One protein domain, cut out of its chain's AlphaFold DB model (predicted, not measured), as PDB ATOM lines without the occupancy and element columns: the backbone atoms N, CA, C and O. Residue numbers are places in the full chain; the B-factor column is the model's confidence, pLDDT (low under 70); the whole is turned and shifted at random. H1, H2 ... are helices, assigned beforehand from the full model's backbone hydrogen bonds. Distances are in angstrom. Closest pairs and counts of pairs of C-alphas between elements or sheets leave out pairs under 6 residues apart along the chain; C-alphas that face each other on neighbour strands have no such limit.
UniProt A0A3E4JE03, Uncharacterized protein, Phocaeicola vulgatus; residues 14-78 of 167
ATOM      1  N   ASP A  14     202.301 199.541 163.470       94.00
ATOM      2  CA  ASP A  14     202.117 199.176 162.061       94.00
ATOM      3  C   ASP A  14     201.098 200.083 161.358       94.00
ATOM      4  O   ASP A  14     201.338 200.572 160.258       94.00
ATOM      5  N   VAL A  15     199.971 200.375 162.019       91.00
ATOM      6  CA  VAL A  15     198.933 201.262 161.467       91.00
ATOM      7  C   VAL A  15     199.458 202.687 161.338       91.00
ATOM      8  O   VAL A  15     199.166 203.361 160.352       91.00
ATOM      9  N   LYS A  16     200.252 203.150 162.310       92.88
ATOM     10  CA  LYS A  16     200.887 204.466 162.238       92.88
ATOM     11  C   LYS A  16     201.887 204.533 161.084       92.88
ATOM     12  O   LYS A  16     201.858 205.507 160.343       92.88
ATOM     13  N   GLN A  17     202.739 203.521 160.928       93.69
ATOM     14  CA  GLN A  17     203.710 203.468 159.838       93.69
ATOM     15  C   GLN A  17     203.004 203.505 158.479       93.69
ATOM     16  O   GLN A  17     203.324 204.348 157.647       93.69
ATOM     17  N   TYR A  18     201.990 202.660 158.293       94.12
ATOM     18  CA  TYR A  18     201.219 202.628 157.055       94.12
ATOM     19  C   TYR A  18     200.524 203.966 156.769       94.12
ATOM     20  O   TYR A  18     200.526 204.454 155.641       94.12
ATOM     21  N   LEU A  19     199.961 204.603 157.799       92.25
ATOM     22  CA  LEU A  19     199.359 205.927 157.665       92.25
ATOM     23  C   LEU A  19     200.394 206.989 157.270       92.25
ATOM     24  O   LEU A  19     200.088 207.834 156.432       92.25
ATOM     25  N   ASP A  20     201.594 206.952 157.853       92.50
ATOM     26  CA  ASP A  20     202.678 207.888 157.538       92.50
ATOM     27  C   ASP A  20     203.194 207.718 156.101       92.50
ATOM     28  O   ASP A  20     203.479 208.718 155.439       92.50
ATOM     29  N   GLU A  21     203.251 206.481 155.602       94.31
ATOM     30  CA  GLU A  21     203.577 206.170 154.205       94.31
ATOM     31  C   GLU A  21     202.491 206.693 153.248       94.31
ATOM     32  O   GLU A  21     202.796 207.382 152.273       94.31
ATOM     33  N   MET A  22     201.215 206.428 153.549       91.56
ATOM     34  CA  MET A  22     200.086 206.753 152.667       91.56
ATOM     35  C   MET A  22     199.737 208.243 152.625       91.56
ATOM     36  O   MET A  22     199.387 208.765 151.566       91.56
ATOM     37  N   LYS A  23     199.823 208.945 153.761       93.06
ATOM     38  CA  LYS A  23     199.491 210.377 153.825       93.06
ATOM     39  C   LYS A  23     200.506 211.249 153.071       93.06
ATOM     40  O   LYS A  23     200.214 212.402 152.754       93.06
ATOM     41  N   GLY A  24     201.724 210.741 152.853       91.12
ATOM     42  CA  GLY A  24     202.835 211.498 152.287       91.12
ATOM     43  C   GLY A  24     203.106 212.802 153.052       91.12
ATOM     44  O   GLY A  24     203.316 212.808 154.272       91.12
ATOM     45  N   SER A  25     203.085 213.924 152.329       91.12
ATOM     46  CA  SER A  25     203.317 215.272 152.869       91.12
ATOM     47  C   SER A  25     202.120 215.866 153.620       91.12
ATOM     48  O   SER A  25     202.274 216.888 154.289       91.12
ATOM     49  N   VAL A  26     200.945 215.239 153.536       91.88
ATOM     50  CA  VAL A  26     199.708 215.737 154.144       91.88
ATOM     51  C   VAL A  26     199.671 215.393 155.640       91.88
ATOM     52  O   VAL A  26     200.319 214.447 156.115       91.88
ATOM     53  N   SER A  27     198.936 216.190 156.420       91.50
ATOM     54  CA  SER A  27     198.690 215.874 157.829       91.50
ATOM     55  C   SER A  27     197.806 214.628 157.960       91.50
ATOM     56  O   SER A  27     196.951 214.366 157.117       91.50
ATOM     57  N   ALA A  28     197.986 213.849 159.033       89.44
ATOM     58  CA  ALA A  28     197.172 212.653 159.261       89.44
ATOM     59  C   ALA A  28     195.672 212.988 159.321       89.44
ATOM     60  O   ALA A  28     194.863 212.264 158.754       89.44
ATOM     61  N   SER A  29     195.309 214.108 159.954       89.00
ATOM     62  CA  SER A  29     193.916 214.552 160.056       89.00
ATOM     63  C   SER A  29     193.313 214.880 158.694       89.00
ATOM     64  O   SER A  29     192.245 214.378 158.372       89.00
ATOM     65  N   GLU A  30     194.014 215.659 157.870       90.38
ATOM     66  CA  GLU A  30     193.534 216.051 156.538       90.38
ATOM     67  C   GLU A  30     193.440 214.851 155.585       90.38
ATOM     68  O   GLU A  30     192.477 214.712 154.826       90.38
ATOM     69  N   PHE A  31     194.402 213.929 155.670       93.62
ATOM     70  CA  PHE A  31     194.360 212.685 154.910       93.62
ATOM     71  C   PHE A  31     193.167 211.807 155.322       93.62
ATOM     72  O   PHE A  31     192.437 211.311 154.463       93.62
ATOM     73  N   ILE A  32     192.915 211.661 156.628       90.44
ATOM     74  CA  ILE A  32     191.774 210.895 157.150       90.44
ATOM     75  C   ILE A  32     190.444 211.565 156.779       90.44
ATOM     76  O   ILE A  32     189.530 210.866 156.352       90.44
ATOM     77  N   GLU A  33     190.319 212.889 156.879       89.69
ATOM     78  CA  GLU A  33     189.113 213.627 156.461       89.69
ATOM     79  C   GLU A  33     188.813 213.428 154.968       89.69
ATOM     80  O   GLU A  33     187.668 213.179 154.581       89.69
ATOM     81  N   THR A  34     189.853 213.456 154.129       90.19
ATOM     82  CA  THR A  34     189.730 213.171 152.693       90.19
ATOM     83  C   THR A  34     189.281 211.733 152.452       90.19
ATOM     84  O   THR A  34     188.395 211.490 151.632       90.19
ATOM     85  N   MET A  35     189.845 210.774 153.190       88.31
ATOM     86  CA  MET A  35     189.468 209.364 153.104       88.31
ATOM     87  C   MET A  35     188.009 209.138 153.533       88.31
ATOM     88  O   MET A  35     187.270 208.430 152.852       88.31
ATOM     89  N   LEU A  36     187.568 209.771 154.622       87.00
ATOM     90  CA  LEU A  36     186.174 209.719 155.073       87.00
ATOM     91  C   LEU A  36     185.230 210.327 154.027       87.00
ATOM     92  O   LEU A  36     184.232 209.707 153.670       87.00
ATOM     93  N   SER A  37     185.600 211.471 153.444       86.25
ATOM     94  CA  SER A  37     184.836 212.105 152.359       86.25
ATOM     95  C   SER A  37     184.769 211.229 151.101       86.25
ATOM     96  O   SER A  37     183.749 211.192 150.412       86.25
ATOM     97  N   TYR A  38     185.851 210.517 150.776       86.25
ATOM     98  CA  TYR A  38     185.876 209.550 149.679       86.25
ATOM     99  C   TYR A  38     184.884 208.411 149.934       86.25
ATOM    100  O   TYR A  38     184.109 208.068 149.043       86.25
ATOM    101  N   PHE A  39     184.864 207.858 151.145       82.56
ATOM    102  CA  PHE A  39     183.922 206.814 151.533       82.56
ATOM    103  C   PHE A  39     182.463 207.277 151.442       82.56
ATOM    104  O   PHE A  39     181.647 206.588 150.828       82.56
ATOM    105  N   GLU A  40     182.153 208.476 151.935       81.62
ATOM    106  CA  GLU A  40     180.815 209.071 151.824       81.62
ATOM    107  C   GLU A  40     180.382 209.272 150.363       81.62
ATOM    108  O   GLU A  40     179.266 208.908 149.995       81.62
ATOM    109  N   ARG A  41     181.272 209.788 149.500       80.81
ATOM    110  CA  ARG A  41     180.972 210.020 148.072       80.81
ATOM    111  C   ARG A  41     180.772 208.737 147.275       80.81
ATOM    112  O   ARG A  41     179.937 208.713 146.377       80.81
ATOM    113  N   ASN A  42     181.541 207.694 147.579       77.31
ATOM    114  CA  ASN A  42     181.432 206.402 146.900       77.31
ATOM    115  C   ASN A  42     180.365 205.492 147.534       77.31
ATOM    116  O   ASN A  42     180.195 204.362 147.092       77.31
ATOM    117  N   GLY A  43     179.646 205.962 148.561       68.25
ATOM    118  CA  GLY A  43     178.586 205.199 149.225       68.25
ATOM    119  C   GLY A  43     179.091 204.017 150.059       68.25
ATOM    120  O   GLY A  43     178.314 203.120 150.382       68.25
ATOM    121  N   VAL A  44     180.380 203.999 150.413       69.00
ATOM    122  CA  VAL A  44     181.002 202.929 151.198       69.00
ATOM    123  C   VAL A  44     181.081 203.357 152.654       69.00
ATOM    124  O   VAL A  44     181.980 204.103 153.006       69.00
ATOM    125  N   ASP A  45     180.189 202.878 153.527       70.38
ATOM    126  CA  ASP A  45     180.317 203.124 154.972       70.38
ATOM    127  C   ASP A  45     181.349 202.151 155.581       70.38
ATOM    128  O   ASP A  45     181.063 200.946 155.684       70.38
ATOM    129  N   PRO A  46     182.521 202.629 156.052       65.00
ATOM    130  CA  PRO A  46     183.545 201.775 156.651       65.00
ATOM    131  C   PRO A  46     183.024 200.989 157.856       65.00
ATOM    132  O   PRO A  46     183.488 199.879 158.110       65.00
ATOM    133  N   ARG A  47     182.015 201.508 158.570       69.06
ATOM    134  CA  ARG A  47     181.385 200.834 159.716       69.06
ATOM    135  C   ARG A  47     180.608 199.588 159.297       69.06
ATOM    136  O   ARG A  47     180.525 198.633 160.065       69.06
ATOM    137  N   THR A  48     180.073 199.568 158.076       62.84
ATOM    138  CA  THR A  48     179.365 198.402 157.516       62.84
ATOM    139  C   THR A  48     180.318 197.396 156.861       62.84
ATOM    140  O   THR A  48     180.071 196.188 156.921       62.84
ATOM    141  N   SER A  49     181.444 197.868 156.311       54.59
ATOM    142  CA  SER A  49     182.501 197.032 155.719       54.59
ATOM    143  C   SER A  49     183.267 196.193 156.744       54.59
ATOM    144  O   SER A  49     183.678 195.080 156.418       54.59
ATOM    145  N   ILE A  50     183.381 196.653 157.995       55.44
ATOM    146  CA  ILE A  50     183.959 195.870 159.106       55.44
ATOM    147  C   ILE A  50     183.173 194.562 159.354       55.44
ATOM    148  O   ILE A  50     183.745 193.578 159.811       55.44
ATOM    149  N   ASN A  51     181.895 194.504 158.954       54.88
ATOM    150  CA  ASN A  51     181.045 193.309 159.038       54.88
ATOM    151  C   ASN A  51     180.947 192.502 157.723       54.88
ATOM    152  O   ASN A  51     180.077 191.640 157.599       54.88
ATOM    153  N   GLY A  52     181.811 192.754 156.729       50.41
ATOM    154  CA  GLY A  52     182.014 191.858 155.578       50.41
ATOM    155  C   GLY A  52     180.877 191.763 154.549       50.41
ATOM    156  O   GLY A  52     180.911 190.882 153.692       50.41
ATOM    157  N   LYS A  53     179.868 192.644 154.575       54.41
ATOM    158  CA  LYS A  53     178.682 192.529 153.692       54.41
ATOM    159  C   LYS A  53     178.795 193.247 152.339       54.41
ATOM    160  O   LYS A  53     177.872 193.154 151.529       54.41
ATOM    161  N   PHE A  54     179.921 193.910 152.064       48.44
ATOM    162  CA  PHE A  54     180.044 194.852 150.943       48.44
ATOM    163  C   PHE A  54     180.104 194.223 149.537       48.44
ATOM    164  O   PHE A  54     179.976 194.937 148.555       48.44
ATOM    165  N   LYS A  55     180.216 192.893 149.397       54.69
ATOM    166  CA  LYS A  55     180.176 192.242 148.069       54.69
ATOM    167  C   LYS A  55     178.783 191.788 147.631       54.69
ATOM    168  O   LYS A  55     178.554 191.594 146.446       54.69
ATOM    169  N   THR A  56     177.837 191.609 148.550       54.28
ATOM    170  CA  THR A  56     176.572 190.921 148.231       54.28
ATOM    171  C   THR A  56     175.529 191.818 147.572       54.28
ATOM    172  O   THR A  56     174.837 191.358 146.674       54.28
ATOM    173  N   LEU A  57     175.412 193.086 147.975       54.59
ATOM    174  CA  LEU A  57     174.353 193.975 147.475       54.59
ATOM    175  C   LEU A  57     174.639 194.503 146.063       54.59
ATOM    176  O   LEU A  57     173.734 194.512 145.232       54.59
ATOM    177  N   GLU A  58     175.889 194.861 145.759       58.12
ATOM    178  CA  GLU A  58     176.286 195.262 144.402       58.12
ATOM    179  C   GLU A  58     176.214 194.086 143.421       58.12
ATOM    180  O   GLU A  58     175.646 194.231 142.340       58.12
ATOM    181  N   LEU A  59     176.677 192.889 143.812       61.62
ATOM    182  CA  LEU A  59     176.542 191.687 142.979       61.62
ATOM    183  C   LEU A  59     175.076 191.278 142.787       61.62
ATOM    184  O   LEU A  59     174.705 190.907 141.677       61.62
ATOM    185  N   GLN A  60     174.221 191.396 143.810       68.44
ATOM    186  CA  GLN A  60     172.781 191.135 143.676       68.44
ATOM    187  C   GLN A  60     172.076 192.168 142.790       68.44
ATOM    188  O   GLN A  60     171.166 191.810 142.036       68.44
ATOM    189  N   GLY A  61     172.480 193.438 142.864       74.25
ATOM    190  CA  GLY A  61     171.993 194.495 141.980       74.25
ATOM    191  C   GLY A  61     172.370 194.220 140.526       74.25
ATOM    192  O   GLY A  61     171.496 194.191 139.658       74.25
ATOM    193  N   ILE A  62     173.646 193.916 140.278       81.25
ATOM    194  CA  ILE A  62     174.166 193.561 138.952       81.25
ATOM    195  C   ILE A  62     173.487 192.289 138.424       81.25
ATOM    196  O   ILE A  62     173.028 192.271 137.285       81.25
ATOM    197  N   GLU A  63     173.333 191.245 139.243       80.31
ATOM    198  CA  GLU A  63     172.667 189.999 138.842       80.31
ATOM    199  C   GLU A  63     171.192 190.230 138.474       80.31
ATOM    200  O   GLU A  63     170.700 189.694 137.476       80.31
ATOM    201  N   ARG A  64     170.482 191.063 139.244       82.19
ATOM    202  CA  ARG A  64     169.092 191.439 138.954       82.19
ATOM    203  C   ARG A  64     168.988 192.219 137.643       82.19
ATOM    204  O   ARG A  64     168.114 191.906 136.835       82.19
ATOM    205  N   ILE A  65     169.882 193.182 137.410       89.06
ATOM    206  CA  ILE A  65     169.934 193.967 136.168       89.06
ATOM    207  C   ILE A  65     170.212 193.054 134.964       89.06
ATOM    208  O   ILE A  65     169.495 193.133 133.968       89.06
ATOM    209  N   ILE A  66     171.168 192.124 135.072       88.50
ATOM    210  CA  ILE A  66     171.474 191.147 134.012       88.50
ATOM    211  C   ILE A  66     170.248 190.284 133.681       88.50
ATOM    212  O   ILE A  66     169.951 190.065 132.507       88.50
ATOM    213  N   LYS A  67     169.512 189.805 134.695       88.69
ATOM    214  CA  LYS A  67     168.285 189.016 134.482       88.69
ATOM    215  C   LYS A  67     167.199 189.821 133.764       88.69
ATOM    216  O   LYS A  67     166.558 189.282 132.866       88.69
ATOM    217  N   ILE A  68     167.024 191.096 134.120       91.94
ATOM    218  CA  ILE A  68     166.062 191.995 133.463       91.94
ATOM    219  C   ILE A  68     166.447 192.217 131.995       91.94
ATOM    220  O   ILE A  68     165.604 192.031 131.121       91.94
ATOM    221  N   ILE A  69     167.711 192.555 131.715       92.50
ATOM    222  CA  ILE A  69     168.197 192.780 130.344       92.50
ATOM    223  C   ILE A  69     167.988 191.526 129.493       92.50
ATOM    224  O   ILE A  69     167.363 191.611 128.442       92.50
ATOM    225  N   ARG A  70     168.399 190.350 129.985       89.75
ATOM    226  CA  ARG A  70     168.219 189.082 129.258       89.75
ATOM    227  C   ARG A  70     166.753 188.760 128.976       89.75
ATOM    228  O   ARG A  70     166.447 188.242 127.908       89.75
ATOM    229  N   ALA A  71     165.848 189.040 129.915       91.50
ATOM    230  CA  ALA A  71     164.418 188.814 129.712       91.50
ATOM    231  C   ALA A  71     163.834 189.758 128.647       91.50
ATOM    232  O   ALA A  71     163.059 189.312 127.805       91.50
ATOM    233  N   ILE A  72     164.242 191.034 128.646       93.56
ATOM    234  CA  ILE A  72     163.840 192.019 127.629       93.56
ATOM    235  C   ILE A  72     164.397 191.637 126.257       93.56
ATOM    236  O   ILE A  72     163.675 191.692 125.265       93.56
ATOM    237  N   GLU A  73     165.674 191.261 126.188       88.25
ATOM    238  CA  GLU A  73     166.314 190.824 124.948       88.25
ATOM    239  C   GLU A  73     165.632 189.580 124.390       88.25
ATOM    240  O   GLU A  73     165.307 189.559 123.207       88.25
ATOM    241  N   LYS A  74     165.342 188.589 125.241       88.38
ATOM    242  CA  LYS A  74     164.598 187.393 124.845       88.38
ATOM    243  C   LYS A  74     163.205 187.736 124.318       88.38
ATOM    244  O   LYS A  74     162.879 187.316 123.221       88.38
ATOM    245  N   ASP A  75     162.420 188.541 125.034       87.56
ATOM    246  CA  ASP A  75     161.089 188.969 124.570       87.56
ATOM    247  C   ASP A  75     161.155 189.734 123.233       87.56
ATOM    248  O   ASP A  75     160.314 189.536 122.354       87.56
ATOM    249  N   LYS A  76     162.184 190.569 123.032       87.50
ATOM    250  CA  LYS A  76     162.432 191.238 121.746       87.50
ATOM    251  C   LYS A  76     162.786 190.250 120.636       87.50
ATOM    252  O   LYS A  76     162.266 190.387 119.533       87.50
ATOM    253  N   ILE A  77     163.676 189.296 120.907       81.44
ATOM    254  CA  ILE A  77     164.112 188.284 119.938       81.44
ATOM    255  C   ILE A  77     162.945 187.362 119.575       81.44
ATOM    256  O   ILE A  77     162.702 187.159 118.391       81.44
ATOM    257  N   ASP A  78     162.174 186.893 120.553       78.50
ATOM    258  CA  ASP A  78     161.017 186.010 120.354       78.50
ATOM    259  C   ASP A  78     159.898 186.700 119.545       78.50
ATOM    260  O   ASP A  78     159.160 186.047 118.812       78.50
TER     261      ASP A  78
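This is residues 14 to 78 of the 167 residues of an uncharacterized protein of Phocaeicola vulgatus (UniProt A0A3E4JE03). An extended chain of helices with no common core: H1 and H2 make an L-shaped corner at one end, a winding stretch with the short H3 follows, and the long helix H4 sticks out alone at the other end. The printed part has 65 residues with four named helices, in the order H1, H2, H3, H4, and no named strand; its class is all helix. The whole is extended, with a radius of gyration of the C-alphas of 19.7 A, and its outline is a rod spanning 61 by 23 by 17 A.

H1 takes residues 14 to 23, beginning at C-alpha 14 at (202.117, 199.176, 162.061), and is 14.1 A long. H2, residues 28 to 41, measures 19.9 A. H3 has four residues, 46 to 49. H4, residues 56 to 78, is the longest helix at 32.3 A; it begins at C-alpha 56 at (176.572, 190.921, 148.231) and ends at C-alpha 78 at (161.017, 186.010, 120.354).

H1 and H2 only just touch, with 3 pairs of C-alphas within 8 A, and only at the corner by their tight link. H2 touches H1 with residues 28 to 31 alone; the closest C-alphas, of Lys 23 and Phe 31, are 5.7 A apart. Their lines are about perpendicular, at 78 degrees. H2 and H3 are close but not clearly touching, their closest C-alphas, of Phe 39 and Pro 46, 7.2 A apart. H4 is apart from H1, H2 and H3. In H1, H2 and H4 every O i to N i+4 pair is within hydrogen-bond range; H3 is too short for such a pair.

The C-alphas farthest apart, of Ser 27 and Asp 78, are 61.0 A from each other. The printed part has no cut and no long link. Mean pLDDT of the printed part is 80.4; residues 43 to 44 and 46 to 60 are under 70.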